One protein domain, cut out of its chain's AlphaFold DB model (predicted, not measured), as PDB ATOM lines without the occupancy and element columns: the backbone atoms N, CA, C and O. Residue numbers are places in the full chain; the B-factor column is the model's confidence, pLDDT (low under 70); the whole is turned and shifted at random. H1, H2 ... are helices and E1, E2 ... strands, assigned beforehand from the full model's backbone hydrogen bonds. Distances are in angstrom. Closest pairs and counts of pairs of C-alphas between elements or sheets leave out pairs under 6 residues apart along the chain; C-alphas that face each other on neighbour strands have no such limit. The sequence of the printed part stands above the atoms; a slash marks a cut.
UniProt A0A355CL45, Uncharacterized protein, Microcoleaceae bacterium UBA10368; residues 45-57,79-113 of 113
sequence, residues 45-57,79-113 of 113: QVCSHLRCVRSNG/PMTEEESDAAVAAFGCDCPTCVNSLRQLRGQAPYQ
ATOM      1  N   GLN A  45      38.716  30.349  17.095       53.03
ATOM      2  CA  GLN A  45      39.692  31.412  16.876       53.03
ATOM      3  C   GLN A  45      39.235  32.242  15.679       53.03
ATOM      4  O   GLN A  45      39.017  31.712  14.594       53.03
ATOM      5  N   VAL A  46      39.041  33.539  15.907       51.91
ATOM      6  CA  VAL A  46      38.796  34.510  14.841       51.91
ATOM      7  C   VAL A  46      40.123  35.213  14.615       51.91
ATOM      8  O   VAL A  46      40.679  35.801  15.546       51.91
ATOM      9  N   CYS A  47      40.655  35.106  13.404       48.72
ATOM     10  CA  CYS A  47      41.931  35.709  13.055       48.72
ATOM     11  C   CYS A  47      41.693  36.909  12.134       48.72
ATOM     12  O   CYS A  47      40.957  36.831  11.156       48.72
ATOM     13  N   SER A  48      42.287  38.040  12.503       48.88
ATOM     14  CA  SER A  48      42.324  39.276  11.724       48.88
ATOM     15  C   SER A  48      43.779  39.486  11.352       48.88
ATOM     16  O   SER A  48      44.519  39.847  12.260       48.88
ATOM     17  N   HIS A  49      44.141  39.201  10.092       48.12
ATOM     18  CA  HIS A  49      45.404  39.350   9.326       48.12
ATOM     19  C   HIS A  49      46.792  39.323  10.009       48.12
ATOM     20  O   HIS A  49      47.765  39.037   9.335       48.12
ATOM     21  N   LEU A  50      46.923  39.603  11.300       52.12
ATOM     22  CA  LEU A  50      48.153  39.600  12.093       52.12
ATOM     23  C   LEU A  50      47.914  39.123  13.543       52.12
ATOM     24  O   LEU A  50      48.836  39.104  14.357       52.12
ATOM     25  N   ARG A  51      46.671  38.784  13.927       46.75
ATOM     26  CA  ARG A  51      46.336  38.395  15.307       46.75
ATOM     27  C   ARG A  51      45.176  37.409  15.356       46.75
ATOM     28  O   ARG A  51      44.093  37.692  14.844       46.75
ATOM     29  N   CYS A  52      45.370  36.287  16.046       48.28
ATOM     30  CA  CYS A  52      44.266  35.413  16.431       48.28
ATOM     31  C   CYS A  52      43.749  35.808  17.807       48.28
ATOM     32  O   CYS A  52      44.481  35.810  18.797       48.28
ATOM     33  N   VAL A  53      42.467  36.153  17.861       55.59
ATOM     34  CA  VAL A  53      41.757  36.419  19.106       55.59
ATOM     35  C   VAL A  53      40.936  35.181  19.443       55.59
ATOM     36  O   VAL A  53      40.211  34.634  18.606       55.59
ATOM     37  N   ARG A  54      41.051  34.719  20.691       46.06
ATOM     38  CA  ARG A  54      40.166  33.688  21.232       46.06
ATOM     39  C   ARG A  54      38.758  34.278  21.304       46.06
ATOM     40  O   ARG A  54      38.487  35.076  22.197       46.06
ATOM     41  N   SER A  55      37.869  33.904  20.384       49.97
ATOM     42  CA  SER A  55      36.460  34.270  20.511       49.97
ATOM     43  C   SER A  55      35.769  33.221  21.385       49.97
ATOM     44  O   SER A  55      35.625  32.055  21.011       49.97
ATOM     45  N   ASN A  56      35.391  33.613  22.601       48.59
ATOM     46  CA  ASN A  56      34.386  32.871  23.354       48.59
ATOM     47  C   ASN A  56      33.047  33.245  22.709       48.59
ATOM     48  O   ASN A  56      32.625  34.393  22.800       48.59
ATOM     49  N   GLY A  57      32.465  32.322  21.945       51.12
ATOM     50  CA  GLY A  57      31.381  32.616  21.013       51.12
ATOM     51  C   GLY A  57      30.205  33.391  21.617       51.12
ATOM     52  O   GLY A  57      29.497  32.876  22.474       51.12
ATOM     53  N   PRO A  79      60.097  30.763  12.339       76.50
ATOM     54  CA  PRO A  79      60.872  30.207  11.224       76.50
ATOM     55  C   PRO A  79      59.985  29.466  10.219       76.50
ATOM     56  O   PRO A  79      60.200  28.300   9.901       76.50
ATOM     57  N   MET A  80      58.952  30.140   9.752       83.38
ATOM     58  CA  MET A  80      57.920  29.638   8.878       83.38
ATOM     59  C   MET A  80      58.230  29.985   7.432       83.38
ATOM     60  O   MET A  80      58.730  31.065   7.134       83.38
ATOM     61  N   THR A  81      57.927  29.052   6.540       88.44
ATOM     62  CA  THR A  81      58.097  29.259   5.100       88.44
ATOM     63  C   THR A  81      56.904  30.007   4.500       88.44
ATOM     64  O   THR A  81      55.778  29.882   4.988       88.44
ATOM     65  N   GLU A  82      57.128  30.754   3.416       87.88
ATOM     66  CA  GLU A  82      56.053  31.430   2.670       87.88
ATOM     67  C   GLU A  82      55.007  30.415   2.181       87.88
ATOM     68  O   GLU A  82      53.804  30.646   2.263       87.88
ATOM     69  N   GLU A  83      55.448  29.219   1.780       92.81
ATOM     70  CA  GLU A  83      54.564  28.145   1.333       92.81
ATOM     71  C   GLU A  83      53.665  27.609   2.459       92.81
ATOM     72  O   GLU A  83      52.518  27.215   2.225       92.81
ATOM     73  N   GLU A  84      54.169  27.559   3.695       88.69
ATOM     74  CA  GLU A  84      53.347  27.246   4.866       88.69
ATOM     75  C   GLU A  84      52.395  28.388   5.212       88.69
ATOM     76  O   GLU A  84      51.303  28.110   5.711       88.69
ATOM     77  N   SER A  85      52.773  29.633   4.911       87.25
ATOM     78  CA  SER A  85      51.921  30.818   5.063       87.25
ATOM     79  C   SER A  85      50.715  30.751   4.171       87.25
ATOM     80  O   SER A  85      49.586  30.678   4.658       87.25
ATOM     81  N   ASP A  86      50.955  30.635   2.873       92.25
ATOM     82  CA  ASP A  86      49.900  30.570   1.877       92.25
ATOM     83  C   ASP A  86      48.972  29.384   2.137       92.25
ATOM     84  O   ASP A  86      47.746  29.498   2.059       92.25
ATOM     85  N   ALA A  87      49.537  28.239   2.524       91.75
ATOM     86  CA  ALA A  87      48.754  27.059   2.856       91.75
ATOM     87  C   ALA A  87      47.942  27.220   4.152       91.75
ATOM     88  O   ALA A  87      46.812  26.730   4.224       91.75
ATOM     89  N   ALA A  88      48.475  27.895   5.173       88.00
ATOM     90  CA  ALA A  88      47.749  28.168   6.408       88.00
ATOM     91  C   ALA A  88      46.630  29.194   6.175       88.00
ATOM     92  O   ALA A  88      45.506  28.985   6.640       88.00
ATOM     93  N   VAL A  89      46.876  30.233   5.372       86.19
ATOM     94  CA  VAL A  89      45.846  31.186   4.942       86.19
ATOM     95  C   VAL A  89      44.762  30.481   4.135       86.19
ATOM     96  O   VAL A  89      43.581  30.669   4.416       86.19
ATOM     97  N   ALA A  90      45.129  29.608   3.197       88.88
ATOM     98  CA  ALA A  90      44.161  28.848   2.412       88.88
ATOM     99  C   ALA A  90      43.314  27.888   3.271       88.88
ATOM    100  O   ALA A  90      42.125  27.718   3.004       88.88
ATOM    101  N   ALA A  91      43.901  27.269   4.302       85.94
ATOM    102  CA  ALA A  91      43.217  26.288   5.148       85.94
ATOM    103  C   ALA A  91      42.415  26.911   6.308       85.94
ATOM    104  O   ALA A  91      41.355  26.398   6.668       85.94
ATOM    105  N   PHE A  92      42.915  27.994   6.906       87.69
ATOM    106  CA  PHE A  92      42.410  28.563   8.163       87.69
ATOM    107  C   PHE A  92      42.041  30.050   8.066       87.69
ATOM    108  O   PHE A  92      41.503  30.606   9.025       87.69
ATOM    109  N   GLY A  93      42.326  30.709   6.939       82.00
ATOM    110  CA  GLY A  93      42.161  32.156   6.764       82.00
ATOM    111  C   GLY A  93      43.201  32.987   7.521       82.00
ATOM    112  O   GLY A  93      42.971  34.167   7.774       82.00
ATOM    113  N   CYS A  94      44.299  32.360   7.959       84.31
ATOM    114  CA  CYS A  94      45.291  32.927   8.866       84.31
ATOM    115  C   CYS A  94      46.641  32.202   8.777       84.31
ATOM    116  O   CYS A  94      46.671  30.980   8.682       84.31
ATOM    117  N   ASP A  95      47.738  32.938   8.935       86.81
ATOM    118  CA  ASP A  95      49.131  32.464   8.966       86.81
ATOM    119  C   ASP A  95      49.789  32.580  10.354       86.81
ATOM    120  O   ASP A  95      51.007  32.528  10.497       86.81
ATOM    121  N   CYS A  96      49.006  32.713  11.430       85.62
ATOM    122  CA  CYS A  96      49.589  32.799  12.769       85.62
ATOM    123  C   CYS A  96      50.331  31.499  13.157       85.62
ATOM    124  O   CYS A  96      49.949  30.414  12.699       85.62
ATOM    125  N   PRO A  97      51.277  31.545  14.118       88.19
ATOM    126  CA  PRO A  97      52.027  30.367  14.569       88.19
ATOM    127  C   PRO A  97      51.160  29.154  14.936       88.19
ATOM    128  O   PRO A  97      51.542  28.007  14.714       88.19
ATOM    129  N   THR A  98      49.953  29.382  15.463       87.50
ATOM    130  CA  THR A  98      48.999  28.303  15.772       87.50
ATOM    131  C   THR A  98      48.376  27.687  14.516       87.50
ATOM    132  O   THR A  98      48.296  26.461  14.430       87.50
ATOM    133  N   CYS A  99      47.953  28.507  13.544       87.12
ATOM    134  CA  CYS A  99      47.410  28.048  12.256       87.12
ATOM    135  C   CYS A  99      48.460  27.195  11.524       87.12
ATOM    136  O   CYS A  99      48.170  26.117  11.012       87.12
ATOM    137  N   VAL A 100      49.716  27.618  11.591       90.94
ATOM    138  CA  VAL A 100      50.843  26.979  10.907       90.94
ATOM    139  C   VAL A 100      51.254  25.692  11.601       90.94
ATOM    140  O   VAL A 100      51.412  24.661  10.958       90.94
ATOM    141  N   ASN A 101      51.316  25.690  12.932       92.38
ATOM    142  CA  ASN A 101      51.543  24.462  13.687       92.38
ATOM    143  C   ASN A 101      50.401  23.453  13.508       92.38
ATOM    144  O   ASN A 101      50.651  22.249  13.503       92.38
ATOM    145  N   SER A 102      49.167  23.924  13.317       90.50
ATOM    146  CA  SER A 102      48.031  23.062  12.978       90.50
ATOM    147  C   SER A 102      48.192  22.469  11.577       90.50
ATOM    148  O   SER A 102      48.027  21.262  11.406       90.50
ATOM    149  N   LEU A 103      48.600  23.275  10.589       93.75
ATOM    150  CA  LEU A 103      48.929  22.799   9.241       93.75
ATOM    151  C   LEU A 103      50.020  21.719   9.273       93.75
ATOM    152  O   LEU A 103      49.875  20.673   8.640       93.75
ATOM    153  N   ARG A 104      51.095  21.948  10.035       93.12
ATOM    154  CA  ARG A 104      52.209  21.003  10.192       93.12
ATOM    155  C   ARG A 104      51.747  19.696  10.821       93.12
ATOM    156  O   ARG A 104      52.060  18.634  10.294       93.12
ATOM    157  N   GLN A 105      50.915  19.753  11.859       94.06
ATOM    158  CA  GLN A 105      50.331  18.553  12.468       94.06
ATOM    159  C   GLN A 105      49.459  17.763  11.482       94.06
ATOM    160  O   GLN A 105      49.588  16.543  11.410       94.06
ATOM    161  N   LEU A 106      48.637  18.438  10.669       93.56
ATOM    162  CA  LEU A 106      47.851  17.786   9.610       93.56
ATOM    163  C   LEU A 106      48.735  17.121   8.543       93.56
ATOM    164  O   LEU A 106      48.335  16.129   7.941       93.56
ATOM    165  N   ARG A 107      49.947  17.644   8.330       94.25
ATOM    166  CA  ARG A 107      50.970  17.084   7.434       94.25
ATOM    167  C   ARG A 107      51.895  16.064   8.114       94.25
ATOM    168  O   ARG A 107      52.822  15.578   7.472       94.25
ATOM    169  N   GLY A 108      51.680  15.740   9.393       95.12
ATOM    170  CA  GLY A 108      52.545  14.833  10.160       95.12
ATOM    171  C   GLY A 108      53.934  15.404  10.483       95.12
ATOM    172  O   GLY A 108      54.862  14.651  10.768       95.12
ATOM    173  N   GLN A 109      54.094  16.724  10.420       93.25
ATOM    174  CA  GLN A 109      55.326  17.445  10.724       93.25
ATOM    175  C   GLN A 109      55.319  17.944  12.173       93.25
ATOM    176  O   GLN A 109      54.277  18.300  12.728       93.25
ATOM    177  N   ALA A 110      56.503  18.009  12.787       91.12
ATOM    178  CA  ALA A 110      56.652  18.577  14.123       91.12
ATOM    179  C   ALA A 110      56.323  20.082  14.110       91.12
ATOM    180  O   ALA A 110      56.738  20.768  13.168       91.12
ATOM    181  N   PRO A 111      55.615  20.609  15.126       89.88
ATOM    182  CA  PRO A 111      55.372  22.041  15.242       89.88
ATOM    183  C   PRO A 111      56.688  22.795  15.445       89.88
ATOM    184  O   PRO A 111      57.672  22.238  15.937       89.88
ATOM    185  N   TYR A 112      56.691  24.070  15.081       85.19
ATOM    186  CA  TYR A 112      57.751  24.983  15.479       85.19
ATOM    187  C   TYR A 112      57.757  25.166  17.002       85.19
ATOM    188  O   TYR A 112      56.688  25.148  17.625       85.19
ATOM    189  N   GLN A 113      58.961  25.281  17.573       75.19
ATOM    190  CA  GLN A 113      59.197  25.480  19.009       75.19
ATOM    191  C   GLN A 113      59.063  26.946  19.411       75.19
ATOM    192  O   GLN A 113      59.466  27.810  18.602       75.19
TER     193      GLN A 113
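AT A GLANCE: This is residues 45 to 57 and 79 to 113 of the 113 residues of an uncharacterized protein of Microcoleaceae bacterium UBA10368 (UniProt A0A355CL45). Two short helices, H1 and H2, pack on each other about at right angles and make one end of an elongated model, and a small two-stranded hairpin, E1 and E2, makes the other end. After H2 the last residues, 107 to 113, turn and fold back past it without a named element. The printed part has 48 residues, with two named strands and then two named helices along the chain; the sheet has the order E1 - E2 and is antiparallel, and the class is mixed, helices and strands. The whole is compact, with a radius of gyration of the C-alphas of 10.5 A, and its C-alphas span 30 by 18 by 17 A.

HOW THE PARTS SIT: E1, residues 45 to 48, and E2, residues 51 to 55, are antiparallel neighbours and form a hairpin. Their N-to-C directions stand at 144 degrees. N 46 and O 53, at 3.1 A, and N 51 and O 48, at 2.9 A, are within hydrogen-bond range. Among the C-alphas that face each other are those of Cys 47 and Cys 52, 4.1 A apart. H1, residues 82 to 92, is apart from E1. H2, residues 97 to 106, is apart from E1 and from E2. H1 and H2 touch, with 9 pairs of C-alphas within 8 A; the closest C-alphas are those of Ala 88 and Val 100, 5.6 A apart. Their lines stand about perpendicular, at 84 degrees, and their centres are 9.4 A apart. In H1 and H2 every O i to N i+4 pair is within hydrogen-bond range.

IN THESE COORDINATES: E1 begins at C-alpha 45, at (39.692, 31.412, 16.876), and ends at Ser 48, 9.8 A away between C-alphas. E2 runs from Arg 51 to Ser 55, 11.9 A from first to last C-alpha. H1, from Glu 82 to Phe 92, is 15.0 A long and begins at C-alpha 82, at (56.053, 31.430, 2.670). H2, from Pro 97 to Leu 106, is 14.2 A long and ends at C-alpha 106, at (47.851, 17.786, 9.610).

THE WHOLE: The two C-alphas farthest apart are those of Gly 57 and Thr 81, at 31.3 A. Residues 58 to 78 are not printed, and C-alphas 57 and 79 are 31.2 A apart across this cut, in the link from E2 to H1. The links from E1 to E2 and from H1 to H2 are tight. The mean pLDDT of the printed part is 78.1, and residues 45 to 57 are under 70. The printed part ends at Gln 113, the chain's last residue.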